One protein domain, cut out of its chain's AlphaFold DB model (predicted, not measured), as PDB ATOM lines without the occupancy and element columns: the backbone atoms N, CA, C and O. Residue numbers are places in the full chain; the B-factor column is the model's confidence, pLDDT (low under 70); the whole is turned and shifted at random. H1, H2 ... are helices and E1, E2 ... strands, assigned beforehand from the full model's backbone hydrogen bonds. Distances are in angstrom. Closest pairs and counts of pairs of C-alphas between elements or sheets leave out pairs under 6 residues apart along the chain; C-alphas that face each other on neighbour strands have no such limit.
ATOM      1  N   MET A 141     279.625 240.814 166.610       92.00
ATOM      2  CA  MET A 141     279.465 241.783 167.698       92.00
ATOM      3  C   MET A 141     278.030 241.776 168.217       92.00
ATOM      4  O   MET A 141     277.093 241.601 167.448       92.00
ATOM      5  N   LEU A 142     277.845 241.967 169.525       91.44
ATOM      6  CA  LEU A 142     276.513 242.117 170.113       91.44
ATOM      7  C   LEU A 142     275.945 243.483 169.737       91.44
ATOM      8  O   LEU A 142     276.610 244.500 169.949       91.44
ATOM      9  N   SER A 143     274.715 243.500 169.243       87.00
ATOM     10  CA  SER A 143     273.963 244.732 169.024       87.00
ATOM     11  C   SER A 143     272.955 244.940 170.154       87.00
ATOM     12  O   SER A 143     272.468 243.961 170.732       87.00
ATOM     13  N   PRO A 144     272.611 246.197 170.477       82.31
ATOM     14  CA  PRO A 144     271.465 246.491 171.326       82.31
ATOM     15  C   PRO A 144     270.201 245.817 170.788       82.31
ATOM     16  O   PRO A 144     270.009 245.712 169.577       82.31
ATOM     17  N   LEU A 145     269.326 245.362 171.685       79.06
ATOM     18  CA  LEU A 145     268.090 244.685 171.282       79.06
ATOM     19  C   LEU A 145     267.081 245.642 170.633       79.06
ATOM     20  O   LEU A 145     266.167 245.183 169.956       79.06
ATOM     21  N   ASP A 146     267.266 246.952 170.817       74.50
ATOM     22  CA  ASP A 146     266.515 248.032 170.182       74.50
ATOM     23  C   ASP A 146     267.172 248.612 168.927       74.50
ATOM     24  O   ASP A 146     266.718 249.634 168.409       74.50
ATOM     25  N   ASP A 147     268.199 247.942 168.403       80.75
ATOM     26  CA  ASP A 147     268.784 248.283 167.114       80.75
ATOM     27  C   ASP A 147     267.702 248.283 166.010       80.75
ATOM     28  O   ASP A 147     267.056 247.252 165.789       80.75
ATOM     29  N   PRO A 148     267.488 249.397 165.282       83.56
ATOM     30  CA  PRO A 148     266.397 249.512 164.313       83.56
ATOM     31  C   PRO A 148     266.410 248.429 163.230       83.56
ATOM     32  O   PRO A 148     265.352 247.990 162.775       83.56
ATOM     33  N   MET A 149     267.600 247.985 162.820       84.75
ATOM     34  CA  MET A 149     267.753 246.939 161.814       84.75
ATOM     35  C   MET A 149     267.379 245.577 162.388       84.75
ATOM     36  O   MET A 149     266.618 244.835 161.767       84.75
ATOM     37  N   GLY A 150     267.830 245.286 163.607       85.62
ATOM     38  CA  GLY A 150     267.406 244.117 164.365       85.62
ATOM     39  C   GLY A 150     265.887 244.057 164.579       85.62
ATOM     40  O   GLY A 150     265.258 243.028 164.340       85.62
ATOM     41  N   VAL A 151     265.257 245.177 164.936       83.75
ATOM     42  CA  VAL A 151     263.797 245.268 165.120       83.75
ATOM     43  C   VAL A 151     263.049 245.008 163.815       83.75
ATOM     44  O   VAL A 151     262.107 244.209 163.773       83.75
ATOM     45  N   LYS A 152     263.494 245.638 162.724       89.06
ATOM     46  CA  LYS A 152     262.939 245.412 161.387       89.06
ATOM     47  C   LYS A 152     263.057 243.942 160.975       89.06
ATOM     48  O   LYS A 152     262.082 243.358 160.500       89.06
ATOM     49  N   ALA A 153     264.221 243.337 161.194       91.62
ATOM     50  CA  ALA A 153     264.474 241.941 160.873       91.62
ATOM     51  C   ALA A 153     263.604 240.985 161.704       91.62
ATOM     52  O   ALA A 153     263.045 240.037 161.153       91.62
ATOM     53  N   ALA A 154     263.412 241.255 163.000       91.50
ATOM     54  CA  ALA A 154     262.514 240.478 163.853       91.50
ATOM     55  C   ALA A 154     261.065 240.529 163.339       91.50
ATOM     56  O   ALA A 154     260.404 239.496 163.244       91.50
ATOM     57  N   HIS A 155     260.589 241.708 162.927       89.62
ATOM     58  CA  HIS A 155     259.258 241.855 162.340       89.62
ATOM     59  C   HIS A 155     259.114 241.064 161.029       89.62
ATOM     60  O   HIS A 155     258.137 240.334 160.843       89.62
ATOM     61  N   GLN A 156     260.105 241.141 160.132       92.81
ATOM     62  CA  GLN A 156     260.110 240.330 158.911       92.81
ATOM     63  C   GLN A 156     260.132 238.823 159.213       92.81
ATOM     64  O   GLN A 156     259.411 238.068 158.560       92.81
ATOM     65  N   ALA A 157     260.903 238.386 160.212       93.88
ATOM     66  CA  ALA A 157     260.967 236.987 160.627       93.88
ATOM     67  C   ALA A 157     259.608 236.478 161.135       93.88
ATOM     68  O   ALA A 157     259.165 235.410 160.719       93.88
ATOM     69  N   VAL A 158     258.901 237.259 161.961       92.06
ATOM     70  CA  VAL A 158     257.551 236.917 162.451       92.06
ATOM     71  C   VAL A 158     256.559 236.796 161.290       92.06
ATOM     72  O   VAL A 158     255.781 235.841 161.225       92.06
ATOM     73  N   LEU A 159     256.586 237.745 160.348       90.81
ATOM     74  CA  LEU A 159     255.722 237.707 159.167       90.81
ATOM     75  C   LEU A 159     256.013 236.487 158.293       90.81
ATOM     76  O   LEU A 159     255.082 235.802 157.867       90.81
ATOM     77  N   LYS A 160     257.292 236.203 158.034       93.06
ATOM     78  CA  LYS A 160     257.716 235.048 157.242       93.06
ATOM     79  C   LYS A 160     257.306 233.738 157.912       93.06
ATOM     80  O   LYS A 160     256.647 232.924 157.268       93.06
ATOM     81  N   PHE A 161     257.572 233.591 159.212       93.44
ATOM     82  CA  PHE A 161     257.164 232.418 159.984       93.44
ATOM     83  C   PHE A 161     255.661 232.159 159.858       93.44
ATOM     84  O   PHE A 161     255.255 231.057 159.514       93.44
ATOM     85  N   ASN A 162     254.816 233.169 160.070       91.25
ATOM     86  CA  ASN A 162     253.367 232.985 159.986       91.25
ATOM     87  C   ASN A 162     252.852 232.694 158.562       91.25
ATOM     88  O   ASN A 162     251.825 232.029 158.401       91.25
ATOM     89  N   ARG A 163     253.536 233.186 157.521       89.62
ATOM     90  CA  ARG A 163     253.207 232.863 156.122       89.62
ATOM     91  C   ARG A 163     253.539 231.409 155.788       89.62
ATOM     92  O   ARG A 163     252.738 230.746 155.136       89.62
ATOM     93  N   GLU A 164     254.681 230.915 156.252       90.25
ATOM     94  CA  GLU A 164     255.206 229.585 155.908       90.25
ATOM     95  C   GLU A 164     254.725 228.476 156.855       90.25
ATOM     96  O   GLU A 164     254.605 227.314 156.461       90.25
ATOM     97  N   SER A 165     254.406 228.827 158.101       86.38
ATOM     98  CA  SER A 165     253.943 227.893 159.122       86.38
ATOM     99  C   SER A 165     252.654 227.189 158.703       86.38
ATOM    100  O   SER A 165     251.829 227.744 157.985       86.38
ATOM    101  N   LYS A 166     252.446 225.961 159.185       87.88
ATOM    102  CA  LYS A 166     251.206 225.182 159.012       87.88
ATOM    103  C   LYS A 166     250.417 225.039 160.320       87.88
ATOM    104  O   LYS A 166     249.516 224.207 160.406       87.88
ATOM    105  N   HIS A 167     250.758 225.817 161.348       88.38
ATOM    106  CA  HIS A 167     250.033 225.801 162.616       88.38
ATOM    107  C   HIS A 167     248.626 226.401 162.476       88.38
ATOM    108  O   HIS A 167     248.338 227.172 161.560       88.38
ATOM    109  N   ARG A 168     247.730 226.013 163.394       86.75
ATOM    110  CA  ARG A 168     246.312 226.417 163.379       86.75
ATOM    111  C   ARG A 168     246.107 227.887 163.734       86.75
ATOM    112  O   ARG A 168     245.200 228.517 163.197       86.75
ATOM    113  N   ASN A 169     246.943 228.396 164.633       89.19
ATOM    114  CA  ASN A 169     246.879 229.756 165.145       89.19
ATOM    115  C   ASN A 169     248.103 230.550 164.698       89.19
ATOM    116  O   ASN A 169     249.166 229.977 164.434       89.19
ATOM    117  N   TYR A 170     247.948 231.869 164.637       89.31
ATOM    118  CA  TYR A 170     249.068 232.774 164.417       89.31
ATOM    119  C   TYR A 170     249.971 232.859 165.647       89.31
ATOM    120  O   TYR A 170     249.549 232.602 166.778       89.31
ATOM    121  N   PHE A 171     251.215 233.259 165.417       90.81
ATOM    122  CA  PHE A 171     252.213 233.504 166.445       90.81
ATOM    123  C   PHE A 171     252.600 234.977 166.448       90.81
ATOM    124  O   PHE A 171     252.781 235.580 165.389       90.81
ATOM    125  N   THR A 172     252.756 235.545 167.636       89.00
ATOM    126  CA  THR A 172     253.274 236.902 167.815       89.00
ATOM    127  C   THR A 172     254.659 236.861 168.450       89.00
ATOM    128  O   THR A 172     255.057 235.848 169.032       89.00
ATOM    129  N   LEU A 173     255.407 237.953 168.319       88.25
ATOM    130  CA  LEU A 173     256.720 238.090 168.937       88.25
ATOM    131  C   LEU A 173     256.565 238.094 170.464       88.25
ATOM    132  O   LEU A 173     255.855 238.927 171.018       88.25
ATOM    133  N   MET A 174     257.235 237.162 171.140       86.69
ATOM    134  CA  MET A 174     257.334 237.141 172.599       86.69
ATOM    135  C   MET A 174     258.510 238.005 173.052       86.69
ATOM    136  O   MET A 174     258.350 238.882 173.898       86.69
ATOM    137  N   GLU A 175     259.683 237.765 172.463       84.81
ATOM    138  CA  GLU A 175     260.890 238.550 172.696       84.81
ATOM    139  C   GLU A 175     261.930 238.361 171.589       84.81
ATOM    140  O   GLU A 175     261.974 237.332 170.913       84.81
ATOM    141  N   VAL A 176     262.819 239.345 171.452       87.50
ATOM    142  CA  VAL A 176     264.109 239.173 170.777       87.50
ATOM    143  C   VAL A 176     265.153 238.916 171.858       87.50
ATOM    144  O   VAL A 176     265.421 239.793 172.678       87.50
ATOM    145  N   SER A 177     265.719 237.712 171.878       87.94
ATOM    146  CA  SER A 177     266.625 237.262 172.939       87.94
ATOM    147  C   SER A 177     268.087 237.644 172.675       87.94
ATOM    148  O   SER A 177     268.866 237.783 173.618       87.94
ATOM    149  N   GLN A 178     268.497 237.781 171.407       90.75
ATOM    150  CA  GLN A 178     269.857 238.185 171.024       90.75
ATOM    151  C   GLN A 178     269.879 238.773 169.608       90.75
ATOM    152  O   GLN A 178     269.239 238.228 168.706       90.75
ATOM    153  N   ILE A 179     270.668 239.834 169.414       91.56
ATOM    154  CA  ILE A 179     271.004 240.391 168.100       91.56
ATOM    155  C   ILE A 179     272.525 240.472 168.005       91.56
ATOM    156  O   ILE A 179     273.182 241.025 168.892       91.56
ATOM    157  N   THR A 180     273.092 239.910 166.942       93.12
ATOM    158  CA  THR A 180     274.510 240.060 166.620       93.12
ATOM    159  C   THR A 180     274.690 240.556 165.195       93.12
ATOM    160  O   THR A 180     273.893 240.247 164.315       93.12
ATOM    161  N   GLY A 181     275.735 241.342 164.966       92.88
ATOM    162  CA  GLY A 181     276.104 241.855 163.653       92.88
ATOM    163  C   GLY A 181     277.508 241.420 163.264       92.88
ATOM    164  O   GLY A 181     278.382 241.267 164.118       92.88
ATOM    165  N   GLY A 182     277.738 241.232 161.973       92.25
ATOM    166  CA  GLY A 182     279.056 240.902 161.442       92.25
ATOM    167  C   GLY A 182     279.154 241.182 159.954       92.25
ATOM    168  O   GLY A 182     278.164 241.511 159.301       92.25
ATOM    169  N   TYR A 183     280.363 241.068 159.421       91.62
ATOM    170  CA  TYR A 183     280.643 241.281 158.010       91.62
ATOM    171  C   TYR A 183     281.305 240.038 157.428       91.62
ATOM    172  O   TYR A 183     282.289 239.543 157.972       91.62
ATOM    173  N   ILE A 184     280.770 239.540 156.317       90.75
ATOM    174  CA  ILE A 184     281.361 238.437 155.558       90.75
ATOM    175  C   ILE A 184     281.741 238.982 154.187       90.75
ATOM    176  O   ILE A 184     280.865 239.432 153.461       90.75
ATOM    177  N   MET A 185     283.018 238.906 153.797       90.00
ATOM    178  CA  MET A 185     283.542 239.498 152.549       90.00
ATOM    179  C   MET A 185     282.700 239.205 151.292       90.00
ATOM    180  O   MET A 185     282.549 240.070 150.438       90.00
ATOM    181  N   THR A 186     282.146 237.997 151.171       90.50
ATOM    182  CA  THR A 186     281.364 237.562 149.999       90.50
ATOM    183  C   THR A 186     279.888 237.959 150.045       90.50
ATOM    184  O   THR A 186     279.222 237.919 149.014       90.50
ATOM    185  N   ILE A 187     279.359 238.313 151.219       89.50
ATOM    186  CA  ILE A 187     277.924 238.547 151.443       89.50
ATOM    187  C   ILE A 187     277.651 239.983 151.906       89.50
ATOM    188  O   ILE A 187     276.567 240.493 151.671       89.50
ATOM    189  N   GLY A 188     278.605 240.658 152.539       92.19
ATOM    190  CA  GLY A 188     278.432 241.968 153.155       92.19
ATOM    191  C   GLY A 188     278.039 241.895 154.633       92.19
ATOM    192  O   GLY A 188     278.332 240.922 155.331       92.19
ATOM    193  N   MET A 189     277.397 242.962 155.123       92.69
ATOM    194  CA  MET A 189     276.920 243.037 156.506       92.69
ATOM    195  C   MET A 189     275.704 242.136 156.722       92.69
ATOM    196  O   MET A 189     274.750 242.156 155.939       92.69
ATOM    197  N   LEU A 190     275.739 241.391 157.820       94.12
ATOM    198  CA  LEU A 190     274.692 240.487 158.261       94.12
ATOM    199  C   LEU A 190     274.280 240.816 159.688       94.12
ATOM    200  O   LEU A 190     275.120 241.156 160.526       94.12
ATOM    201  N   THR A 191     272.996 240.628 159.961       94.31
ATOM    202  CA  THR A 191     272.443 240.674 161.311       94.31
ATOM    203  C   THR A 191     271.813 239.326 161.631       94.31
ATOM    204  O   THR A 191     270.887 238.887 160.954       94.31
ATOM    205  N   TRP A 192     272.299 238.653 162.667       94.81
ATOM    206  CA  TRP A 192     271.720 237.409 163.162       94.81
ATOM    207  C   TRP A 192     270.831 237.683 164.365       94.81
ATOM    208  O   TRP A 192     271.173 238.466 165.252       94.81
ATOM    209  N   LEU A 193     269.685 237.011 164.398       92.81
ATOM    210  CA  LEU A 193     268.678 237.179 165.430       92.81
ATOM    211  C   LEU A 193     268.325 235.843 166.055       92.81
ATOM    212  O   LEU A 193     268.180 234.832 165.365       92.81
ATOM    213  N   LYS A 194     268.110 235.874 167.366       94.25
ATOM    214  CA  LYS A 194     267.443 234.815 168.115       94.25
ATOM    215  C   LYS A 194     266.191 235.406 168.731       94.25
ATOM    216  O   LYS A 194     266.289 236.372 169.487       94.25
ATOM    217  N   LEU A 195     265.033 234.852 168.394       92.56
ATOM    218  CA  LEU A 195     263.742 235.361 168.839       92.56
ATOM    219  C   LEU A 195     262.819 234.231 169.290       92.56
ATOM    220  O   LEU A 195     262.853 233.126 168.746       92.56
ATOM    221  N   ALA A 196     261.979 234.532 170.270       93.31
ATOM    222  CA  ALA A 196     260.914 233.660 170.727       93.31
ATOM    223  C   ALA A 196     259.562 234.204 170.261       93.31
ATOM    224  O   ALA A 196     259.303 235.410 170.293       93.31
ATOM    225  N   LEU A 197     258.688 233.298 169.847       92.62
ATOM    226  CA  LEU A 197     257.314 233.556 169.455       92.62
ATOM    227  C   LEU A 197     256.368 232.796 170.377       92.62
ATOM    228  O   LEU A 197     256.680 231.689 170.822       92.62
ATOM    229  N   VAL A 198     255.188 233.364 170.590       92.06
ATOM    230  CA  VAL A 198     254.122 232.772 171.399       92.06
ATOM    231  C   VAL A 198     252.841 232.651 170.581       92.06
ATOM    232  O   VAL A 198     252.492 233.536 169.794       92.06
ATOM    233  N   GLU A 199     252.151 231.527 170.749       91.94
ATOM    234  CA  GLU A 199     250.866 231.257 170.113       91.94
ATOM    235  C   GLU A 199     249.795 232.269 170.554       91.94
ATOM    236  O   GLU A 199     249.648 232.586 171.737       91.94
ATOM    237  N   THR A 200     249.013 232.749 169.591       88.88
ATOM    238  CA  THR A 200     247.901 233.684 169.812       88.88
ATOM    239  C   THR A 200     246.548 232.973 169.845       88.88
ATOM    240  O   THR A 200     246.440 231.777 169.567       88.88
ATOM    241  N   ASP A 201     245.492 233.699 170.207       86.06
ATOM    242  CA  ASP A 201     244.111 233.210 170.143       86.06
ATOM    243  C   ASP A 201     243.465 233.333 168.749       86.06
ATOM    244  O   ASP A 201     242.330 232.892 168.560       86.06
ATOM    245  N   CYS A 202     244.191 233.866 167.763       83.62
ATOM    246  CA  CYS A 202     243.706 234.039 166.400       83.62
ATOM    247  C   CYS A 202     243.900 232.783 165.538       83.62
ATOM    248  O   CYS A 202     245.049 232.400 165.272       83.62
ATOM    249  N   PRO A 203     242.814 232.189 165.008       82.81
ATOM    250  CA  PRO A 203     242.918 231.128 164.021       82.81
ATOM    251  C   PRO A 203     243.369 231.693 162.673       82.81
ATOM    252  O   PRO A 203     242.982 232.789 162.269       82.81
ATOM    253  N   ARG A 204     244.131 230.899 161.922       73.62
ATOM    254  CA  ARG A 204     244.673 231.311 160.621       73.62
ATOM    255  C   ARG A 204     243.604 231.618 159.563       73.62
ATOM    256  O   ARG A 204     243.844 232.417 158.667       73.62
ATOM    257  N   HIS A 205     242.428 230.998 159.682       64.81
ATOM    258  CA  HIS A 205     241.290 231.189 158.776       64.81
ATOM    259  C   HIS A 205     240.512 232.492 159.013       64.81
ATOM    260  O   HIS A 205     239.547 232.747 158.298       64.81
ATOM    261  N   ALA A 206     240.892 233.308 160.003       60.31
ATOM    262  CA  ALA A 206     240.357 234.654 160.126       60.31
ATOM    263  C   ALA A 206     240.921 235.508 158.977       60.31
ATOM    264  O   ALA A 206     242.080 235.925 159.000       60.31
ATOM    265  N   GLU A 207     240.115 235.713 157.935       53.16
ATOM    266  CA  GLU A 207     240.392 236.713 156.913       53.16
ATOM    267  C   GLU A 207     240.452 238.085 157.590       53.16
ATOM    268  O   GLU A 207     239.453 238.585 158.103       53.16
ATOM    269  N   ASN A 208     241.640 238.680 157.535       48.34
ATOM    270  CA  ASN A 208     241.986 240.058 157.879       48.34
ATOM    271  C   ASN A 208     242.647 240.277 159.252       48.34
ATOM    272  O   ASN A 208     242.077 240.074 160.316       48.34
ATOM    273  N   THR A 209     243.878 240.787 159.110       52.28
ATOM    274  CA  THR A 209     244.755 241.498 160.051       52.28
ATOM    275  C   THR A 209     245.376 240.712 161.216       52.28
ATOM    276  O   THR A 209     244.765 240.428 162.232       52.28
ATOM    277  N   PHE A 210     246.698 240.511 161.115       51.81
ATOM    278  CA  PHE A 210     247.609 240.088 162.194       51.81
ATOM    279  C   PHE A 210     247.619 241.023 163.422       51.81
ATOM    280  O   PHE A 210     248.136 240.664 164.476       51.81
ATOM    281  N   ALA A 211     247.113 242.249 163.273       53.09
ATOM    282  CA  ALA A 211     247.383 243.364 164.174       53.09
ATOM    283  C   ALA A 211     246.654 243.357 165.541       53.09
ATOM    284  O   ALA A 211     247.206 243.968 166.453       53.09
ATOM    285  N   PRO A 212     245.483 242.712 165.753       59.03
ATOM    286  CA  PRO A 212     244.826 242.710 167.063       59.03
ATOM    287  C   PRO A 212     244.931 241.377 167.833       59.03
ATOM    288  O   PRO A 212     244.218 241.198 168.819       59.03
ATOM    289  N   CYS A 213     245.769 240.426 167.406       75.31
ATOM    290  CA  CYS A 213     245.817 239.090 168.008       75.31
ATOM    291  C   CYS A 213     246.518 239.079 169.368       75.31
ATOM    292  O   CYS A 213     247.687 239.458 169.475       75.31
ATOM    293  N   ALA A 214     245.819 238.604 170.401       82.19
ATOM    294  CA  ALA A 214     246.362 238.552 171.749       82.19
ATOM    295  C   ALA A 214     247.174 237.260 171.959       82.19
ATOM    296  O   ALA A 214     246.748 236.181 171.526       82.19
ATOM    297  N   PRO A 215     248.333 237.324 172.637       86.75
ATOM    298  CA  PRO A 215     249.060 236.122 173.026       86.75
ATOM    299  C   PRO A 215     248.225 235.297 174.016       86.75
ATOM    300  O   PRO A 215     247.556 235.834 174.903       86.75
ATOM    301  N   ARG A 216     248.270 233.968 173.887       87.69
ATOM    302  CA  ARG A 216     247.691 233.060 174.888       87.69
ATOM    303  C   ARG A 216     248.553 233.050 176.151       87.69
ATOM    304  O   ARG A 216     249.721 233.434 176.127       87.69
ATOM    305  N   CYS A 217     247.993 232.569 177.264       86.00
ATOM    306  CA  CYS A 217     248.779 232.390 178.484       86.00
ATOM    307  C   CYS A 217     249.969 231.463 178.215       86.00
ATOM    308  O   CYS A 217     249.792 230.397 177.632       86.00
ATOM    309  N   SER A 218     251.158 231.859 178.672       82.06
ATOM    310  CA  SER A 218     252.424 231.174 178.376       82.06
ATOM    311  C   SER A 218     252.424 229.676 178.722       82.06
ATOM    312  O   SER A 218     253.057 228.883 178.032       82.06
ATOM    313  N   ASP A 219     251.681 229.252 179.748       83.69
ATOM    314  CA  ASP A 219     251.560 227.846 180.142       83.69
ATOM    315  C   ASP A 219     250.675 227.015 179.193       83.69
ATOM    316  O   ASP A 219     250.881 225.809 179.062       83.69
ATOM    317  N   GLN A 220     249.728 227.663 178.511       86.88
ATOM    318  CA  GLN A 220     248.761 227.065 177.581       86.88
ATOM    319  C   GLN A 220     249.065 227.370 176.109       86.88
ATOM    320  O   GLN A 220     248.322 226.936 175.225       86.88
ATOM    321  N   ALA A 221     250.097 228.166 175.850       89.75
ATOM    322  CA  ALA A 221     250.529 228.560 174.524       89.75
ATOM    323  C   ALA A 221     251.642 227.634 174.043       89.75
ATOM    324  O   ALA A 221     252.544 227.273 174.802       89.75
ATOM    325  N   SER A 222     251.605 227.297 172.762       94.12
ATOM    326  CA  SER A 222     252.790 226.795 172.085       94.12
ATOM    327  C   SER A 222     253.805 227.927 171.929       94.12
ATOM    328  O   SER A 222     253.436 229.082 171.692       94.12
ATOM    329  N   HIS A 223     255.085 227.593 172.017       94.88
ATOM    330  CA  HIS A 223     256.182 228.534 171.808       94.88
ATOM    331  C   HIS A 223     257.014 228.101 170.615       94.88
ATOM    332  O   HIS A 223     257.132 226.914 170.325       94.88
ATOM    333  N   VAL A 224     257.614 229.063 169.931       95.94
ATOM    334  CA  VAL A 224     258.556 228.789 168.846       95.94
ATOM    335  C   VAL A 224     259.805 229.611 169.076       95.94
ATOM    336  O   VAL A 224     259.716 230.803 169.344       95.94
ATOM    337  N   PHE A 225     260.970 228.990 168.978       96.69
ATOM    338  CA  PHE A 225     262.243 229.693 169.053       96.69
ATOM    339  C   PHE A 225     262.924 229.652 167.694       96.69
ATOM    340  O   PHE A 225     263.205 228.572 167.185       96.69
ATOM    341  N   CYS A 226     263.176 230.818 167.109       96.81
ATOM    342  CA  CYS A 226     263.736 230.946 165.772       96.81
ATOM    343  C   CYS A 226     265.109 231.609 165.799       96.81
ATOM    344  O   CYS A 226     265.344 232.583 166.518       96.81
ATOM    345  N   GLN A 227     265.989 231.101 164.943       96.25
ATOM    346  CA  GLN A 227     267.237 231.733 164.550       96.25
ATOM    347  C   GLN A 227     267.085 232.231 163.116       96.25
ATOM    348  O   GLN A 227     266.628 231.489 162.244       96.25
ATOM    349  N   ALA A 228     267.438 233.489 162.881       95.50
ATOM    350  CA  ALA A 228     267.260 234.126 161.588       95.50
ATOM    351  C   ALA A 228     268.506 234.911 161.189       95.50
ATOM    352  O   ALA A 228     269.175 235.504 162.036       95.50
ATOM    353  N   THR A 229     268.776 234.948 159.888       95.94
ATOM    354  CA  THR A 229     269.818 235.788 159.294       95.94
ATOM    355  C   THR A 229     269.149 236.859 158.457       95.94
ATOM    356  O   THR A 229     268.360 236.550 157.568       95.94
ATOM    357  N   TYR A 230     269.463 238.113 158.729       95.75
ATOM    358  CA  TYR A 230     269.049 239.257 157.943       95.75
ATOM    359  C   TYR A 230     270.212 239.716 157.077       95.75
ATOM    360  O   TYR A 230     271.322 239.917 157.578       95.75
ATOM    361  N   TYR A 231     269.958 239.847 155.779       94.81
ATOM    362  CA  TYR A 231     270.955 240.328 154.840       94.81
ATOM    363  C   TYR A 231     270.746 241.822 154.599       94.81
ATOM    364  O   TYR A 231     269.773 242.231 153.962       94.81
ATOM    365  N   ASN A 232     271.658 242.640 155.127       89.75
ATOM    366  CA  ASN A 232     271.422 244.076 155.278       89.75
ATOM    367  C   ASN A 232     271.323 244.805 153.932       89.75
ATOM    368  O   ASN A 232     270.598 245.788 153.829       89.75
ATOM    369  N   TRP A 233     272.028 244.333 152.899       89.25
ATOM    370  CA  TRP A 233     272.049 244.992 151.590       89.25
ATOM    371  C   TRP A 233     270.842 244.651 150.709       89.25
ATOM    372  O   TRP A 233     270.407 245.499 149.937       89.25
ATOM    373  N   GLN A 234     270.276 243.445 150.827       91.12
ATOM    374  CA  GLN A 234     269.021 243.068 150.160       91.12
ATOM    375  C   GLN A 234     267.787 243.494 150.951       91.12
ATOM    376  O   GLN A 234     266.676 243.362 150.447       91.12
ATOM    377  N   ASP A 235     267.967 243.938 152.195       90.50
ATOM    378  CA  ASP A 235     266.871 244.315 153.081       90.50
ATOM    379  C   ASP A 235     265.876 243.161 153.340       90.50
ATOM    380  O   ASP A 235     264.662 243.360 153.458       90.50
ATOM    381  N   GLN A 236     266.398 241.928 153.411       92.81
ATOM    382  CA  GLN A 236     265.589 240.707 153.430       92.81
ATOM    383  C   GLN A 236     266.013 239.710 154.515       92.81
ATOM    384  O   GLN A 236     267.200 239.499 154.783       92.81
ATOM    385  N   ILE A 237     265.020 239.022 155.083       93.88
ATOM    386  CA  ILE A 237     265.233 237.893 155.988       93.88
ATOM    387  C   ILE A 237     265.486 236.589 155.208       93.88
ATOM    388  O   ILE A 237     264.733 236.205 154.306       93.88
ATOM    389  N   GLY A 238     266.558 235.893 155.578       93.06
ATOM    390  CA  GLY A 238     266.917 234.566 155.088       93.06
ATOM    391  C   GLY A 238     265.977 233.467 155.579       93.06
ATOM    392  O   GLY A 238     264.880 233.724 156.081       93.06
ATOM    393  N   GLU A 239     266.384 232.215 155.398       92.25
ATOM    394  CA  GLU A 239     265.664 231.061 155.948       92.25
ATOM    395  C   GLU A 239     265.615 231.110 157.484       92.25
ATOM    396  O   GLU A 239     266.531 231.621 158.135       92.25
ATOM    397  N   LEU A 240     264.514 230.617 158.056       94.50
ATOM    398  CA  LEU A 240     264.288 230.601 159.497       94.50
ATOM    399  C   LEU A 240     264.556 229.200 160.052       94.50
ATOM    400  O   LEU A 240     263.839 228.254 159.737       94.50
ATOM    401  N   GLY A 241     265.549 229.077 160.932       96.31
ATOM    402  CA  GLY A 241     265.768 227.863 161.714       96.31
ATOM    403  C   GLY A 241     264.937 227.909 162.993       96.31
ATOM    404  O   GLY A 241     265.383 228.501 163.974       96.31
ATOM    405  N   CYS A 242     263.736 227.328 162.984       96.56
ATOM    406  CA  CYS A 242     262.800 227.388 164.113       96.56
ATOM    407  C   CYS A 242     262.594 226.035 164.808       96.56
ATOM    408  O   CYS A 242     262.410 225.006 164.161       96.56
ATOM    409  N   GLU A 243     262.531 226.062 166.137       96.19
ATOM    410  CA  GLU A 243     262.172 224.942 167.006       96.19
ATOM    411  C   GLU A 243     260.791 225.184 167.624       96.19
ATOM    412  O   GLU A 243     260.533 226.257 168.170       96.19
ATOM    413  N   PHE A 244     259.908 224.186 167.557       95.56
ATOM    414  CA  PHE A 244     258.565 224.248 168.138       95.56
ATOM    415  C   PHE A 244     258.528 223.585 169.518       95.56
ATOM    416  O   PHE A 244     259.004 222.460 169.690       95.56
ATOM    417  N   TYR A 245     257.889 224.248 170.480       95.19
ATOM    418  CA  TYR A 245     257.689 223.762 171.838       95.19
ATOM    419  C   TYR A 245     256.188 223.720 172.168       95.19
ATOM    420  O   TYR A 245     255.518 224.756 172.118       95.19
ATOM    421  N   PRO A 246     255.632 222.542 172.507       92.00
ATOM    422  CA  PRO A 246     254.219 222.414 172.845       92.00
ATOM    423  C   PRO A 246     253.886 223.096 174.184       92.00
ATOM    424  O   PRO A 246     254.781 223.318 175.007       92.00
ATOM    425  N   PRO A 247     252.599 223.398 174.438       89.94
ATOM    426  CA  PRO A 247     252.164 223.976 175.704       89.94
ATOM    427  C   PRO A 247     252.464 223.036 176.873       89.94
ATOM    428  O   PRO A 247     252.317 221.816 176.763       89.94
ATOM    429  N   ARG A 248     252.843 223.613 178.019       83.75
ATOM    430  CA  ARG A 248     253.112 222.847 179.251       83.75
ATOM    431  C   ARG A 248     251.819 222.296 179.853       83.75
ATOM    432  O   ARG A 248     251.815 221.188 180.375       83.75
ATOM    433  N   ASN A 249     250.728 223.054 179.729       80.56
ATOM    434  CA  ASN A 249     249.392 222.706 180.189       80.56
ATOM    435  C   ASN A 249     248.437 222.641 178.992       80.56
ATOM    436  O   ASN A 249     248.020 223.666 178.453       80.56
ATOM    437  N   SER A 250     248.056 221.430 178.590       66.75
ATOM    438  CA  SER A 250     247.140 221.181 177.468       66.75
ATOM    439  C   SER A 250     245.681 220.969 177.890       66.75
ATOM    440  O   SER A 250     244.860 220.562 177.068       66.75
ATOM    441  N   ALA A 251     245.341 221.230 179.159       66.75
ATOM    442  CA  ALA A 251     244.001 220.996 179.688       66.75
ATOM    443  C   ALA A 251     242.936 221.730 178.852       66.75
ATOM    444  O   ALA A 251     242.985 222.949 178.666       66.75
ATOM    445  N   SER A 252     241.963 220.976 178.336       59.19
ATOM    446  CA  SER A 252     240.869 221.518 177.532       59.19
ATOM    447  C   SER A 252     239.983 222.423 178.386       59.19
ATOM    448  O   SER A 252     239.479 222.001 179.427       59.19
ATOM    449  N   ARG A 253     239.752 223.661 177.937       61.53
ATOM    450  CA  ARG A 253     238.836 224.581 178.621       61.53
ATOM    451  C   ARG A 253     237.391 224.132 178.402       61.53
ATOM    452  O   ARG A 253     236.937 224.079 177.261       61.53
ATOM    453  N   SER A 254     236.658 223.873 179.482       54.16
ATOM    454  CA  SER A 254     235.210 223.656 179.409       54.16
ATOM    455  C   SER A 254     234.502 224.912 178.873       54.16
ATOM    456  O   SER A 254     234.898 226.033 179.230       54.16
ATOM    457  N   PRO A 255     233.460 224.774 178.032       51.19
ATOM    458  CA  PRO A 255     232.660 225.911 177.583       51.19
ATOM    459  C   PRO A 255     232.096 226.691 178.784       51.19
ATOM    460  O   PRO A 255     231.548 226.089 179.701       51.19
ATOM    461  N   GLY A 256     232.246 228.020 178.798       58.59
ATOM    462  CA  GLY A 256     231.678 228.898 179.835       58.59
ATOM    463  C   GLY A 256     232.612 229.321 180.980       58.59
ATOM    464  O   GLY A 256     232.226 230.184 181.764       58.59
ATOM    465  N   MET A 257     233.845 228.801 181.078       59.78
ATOM    466  CA  MET A 257     234.808 229.311 182.070       59.78
ATOM    467  C   MET A 257     235.374 230.694 181.683       59.78
ATOM    468  O   MET A 257     235.690 230.912 180.505       59.78
ATOM    469  N   PRO A 258     235.555 231.618 182.653       66.50
ATOM    470  CA  PRO A 258     236.180 232.917 182.409       66.50
ATOM    471  C   PRO A 258     237.606 232.753 181.864       66.50
ATOM    472  O   PRO A 258     238.308 231.797 182.203       66.50
ATOM    473  N   LYS A 259     238.044 233.682 180.996       65.81
ATOM    474  CA  LYS A 259     239.414 233.665 180.456       65.81
ATOM    475  C   LYS A 259     240.418 233.692 181.628       65.81
ATOM    476  O   LYS A 259     240.246 234.513 182.532       65.81
ATOM    477  N   PRO A 260     241.448 232.826 181.634       68.81
ATOM    478  CA  PRO A 260     242.471 232.861 182.671       68.81
ATOM    479  C   PRO A 260     243.172 234.223 182.670       68.81
ATOM    480  O   PRO A 260     243.481 234.770 181.611       68.81
ATOM    481  N   LYS A 261     243.430 234.774 183.861       75.25
ATOM    482  CA  LYS A 261     244.314 235.936 184.004       75.25
ATOM    483  C   LYS A 261     245.745 235.462 183.767       75.25
ATOM    484  O   LYS A 261     246.348 234.859 184.652       75.25
ATOM    485  N   CYS A 262     246.256 235.683 182.560       75.62
ATOM    486  CA  CYS A 262     247.640 235.367 182.231       75.62
ATOM    487  C   CYS A 262     248.597 236.288 182.999       75.62
ATOM    488  O   CYS A 262     248.248 237.427 183.325       75.62
ATOM    489  N   ARG A 263     249.824 235.816 183.244       75.62
ATOM    490  CA  ARG A 263     250.921 236.738 183.552       75.62
ATOM    491  C   ARG A 263     251.190 237.605 182.311       75.62
ATOM    492  O   ARG A 263     251.123 237.058 181.206       75.62
ATOM    493  N   PRO A 264     251.457 238.911 182.482       73.69
ATOM    494  CA  PRO A 264     251.878 239.765 181.377       73.69
ATOM    495  C   PRO A 264     253.149 239.207 180.727       73.69
ATOM    496  O   PRO A 264     253.929 238.509 181.383       73.69
ATOM    497  N   LEU A 265     253.368 239.516 179.447       77.00
ATOM    498  CA  LEU A 265     254.667 239.238 178.832       77.00
ATOM    499  C   LEU A 265     255.745 240.041 179.571       77.00
ATOM    500  O   LEU A 265     255.461 241.108 180.112       77.00
ATOM    501  N   PHE A 266     256.992 239.564 179.599       73.94
ATOM    502  CA  PHE A 266     258.033 240.208 180.414       73.94
ATOM    503  C   PHE A 266     258.191 241.705 180.103       73.94
ATOM    504  O   PHE A 266     258.369 242.508 181.009       73.94
ATOM    505  N   HIS A 267     258.080 242.118 178.837       70.56
ATOM    506  CA  HIS A 267     258.203 243.532 178.463       70.56
ATOM    507  C   HIS A 267     257.056 244.423 178.982       70.56
ATOM    508  O   HIS A 267     257.198 245.643 179.005       70.56
ATOM    509  N   GLU A 268     255.937 243.825 179.393       73.69
ATOM    510  CA  GLU A 268     254.793 244.486 180.030       73.69
ATOM    511  C   GLU A 268     254.885 244.432 181.569       73.69
ATOM    512  O   GLU A 268     254.063 245.033 182.264       73.69
ATOM    513  N   SER A 269     255.863 243.706 182.129       73.19
ATOM    514  CA  SER A 269     256.073 243.617 183.573       73.19
ATOM    515  C   SER A 269     256.825 244.836 184.112       73.19
ATOM    516  O   SER A 269     257.507 245.566 183.385       73.19
ATOM    517  N   ARG A 270     256.737 245.059 185.429       74.50
ATOM    518  CA  ARG A 270     257.471 246.140 186.107       74.50
ATOM    519  C   ARG A 270     258.982 245.987 185.919       74.50
ATOM    520  O   ARG A 270     259.687 246.981 185.752       74.50
ATOM    521  N   GLU A 271     259.458 244.747 185.933       70.50
ATOM    522  CA  GLU A 271     260.844 244.371 185.686       70.50
ATOM    523  C   GLU A 271     261.237 244.720 184.249       70.50
ATOM    524  O   GLU A 271     262.269 245.358 184.057       70.50
ATOM    525  N   GLY A 272     260.387 244.418 183.259       70.25
ATOM    526  CA  GLY A 272     260.582 244.816 181.864       70.25
ATOM    527  C   GLY A 272     260.681 246.327 181.665       70.25
ATOM    528  O   GLY A 272     261.601 246.803 180.995       70.25
ATOM    529  N   PHE A 273     259.804 247.107 182.303       73.12
ATOM    530  CA  PHE A 273     259.871 248.573 182.252       73.12
ATOM    531  C   PHE A 273     261.155 249.129 182.882       73.12
ATOM    532  O   PHE A 273     261.789 250.015 182.302       73.12
ATOM    533  N   ALA A 274     261.570 248.598 184.036       70.31
ATOM    534  CA  ALA A 274     262.835 248.974 184.671       70.31
ATOM    535  C   ALA A 274     264.036 248.630 183.774       70.31
ATOM    536  O   ALA A 274     264.954 249.435 183.622       70.31
ATOM    537  N   CYS A 275     263.978 247.470 183.122       66.75
ATOM    538  CA  CYS A 275     264.966 247.006 182.162       66.75
ATOM    539  C   CYS A 275     265.093 247.972 180.969       66.75
ATOM    540  O   CYS A 275     266.185 248.434 180.639       66.75
ATOM    541  N   LYS A 276     263.961 248.369 180.370       66.56
ATOM    542  CA  LYS A 276     263.920 249.342 179.268       66.56
ATOM    543  C   LYS A 276     264.526 250.693 179.661       66.56
ATOM    544  O   LYS A 276     265.255 251.284 178.871       66.56
ATOM    545  N   ALA A 277     264.260 251.173 180.876       66.06
ATOM    546  CA  ALA A 277     264.854 252.414 181.376       66.06
ATOM    547  C   ALA A 277     266.387 252.313 181.512       66.06
ATOM    548  O   ALA A 277     267.093 253.290 181.265       66.06
ATOM    549  N   GLN A 278     266.905 251.129 181.853       60.25
ATOM    550  CA  GLN A 278     268.341 250.867 181.964       60.25
ATOM    551  C   GLN A 278     269.043 250.745 180.606       60.25
ATOM    552  O   GLN A 278     270.189 251.169 180.507       60.25
ATOM    553  N   LEU A 279     268.377 250.268 179.544       57.81
ATOM    554  CA  LEU A 279     268.945 250.269 178.181       57.81
ATOM    555  C   LEU A 279     269.318 251.681 177.688       57.81
ATOM    556  O   LEU A 279     270.276 251.841 176.934       57.81
ATOM    557  N   GLY A 280     268.612 252.719 178.151       54.78
ATOM    558  CA  GLY A 280     268.954 254.119 177.864       54.78
ATOM    559  C   GLY A 280     270.221 254.613 178.579       54.78
ATOM    560  O   GLY A 280     270.813 255.615 178.179       54.78
ATOM    561  N   ILE A 281     270.666 253.902 179.617       54.31
ATOM    562  CA  ILE A 281     271.861 254.204 180.402       54.31
ATOM    563  C   ILE A 281     272.961 253.273 179.882       54.31
ATOM    564  O   ILE A 281     273.037 252.118 180.279       54.31
TER     565      ILE A 281
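Overview. This is residues 141 to 281 of the 304 residues of the protein "Alpha-2-HS-glycoprotein-like" of Hippocampus comes (UniProt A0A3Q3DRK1). A twisted four-stranded sheet curls round helix H1; beyond E4 a long tail loops out and folds back to H2, off the sheet. The printed part has 141 residues with two named helices and four named strands, in the order H1, E1, E2, E3, E4, H2. The class is mixed, the sheet an antiparallel meander, each strand neighbour to the one before. It is compact, radius of gyration of the C-alphas 16.7 A, but elongated, spanning 59 by 37 by 27 A.

Along the chain. H1, residues 148 to 164, begins at C-alpha 148 (266.397, 249.512, 164.313) and spans 24.4 A. E1, residues 169 to 184, spans 36.8 A; E2, 188 to 203, 38.7 A; E3, 223 to 231, 25.4 A; E4, 236 to 245, 26.2 A. H2, residues 270 to 279, spans 14.5 A and ends at C-alpha 279 (268.945, 250.269, 178.181).

Arrangement. H1 is on one face of the sheet, in two layers; its closest C-alphas to E4 are Ala 157 and Ile 237, 6.4 A. Hairpins E1-E2, E2-E3 and E3-E4 have N 180 and O 192, 2.9 A, N 193 and O 228, 2.8 A, and N 227 and O 241, 2.8 A, within hydrogen-bond range. In H1 and H2 every O i to N i+4 pair is within range. H2 is not on the sheet.

Size, cuts and confidence. The printed part has no cut. Links E2 to E3 and E4 to H2 are long; residues 253 to 258 stand free. pLDDT is under 70 at residues 205 to 212, 250 to 260 and 275 to 281.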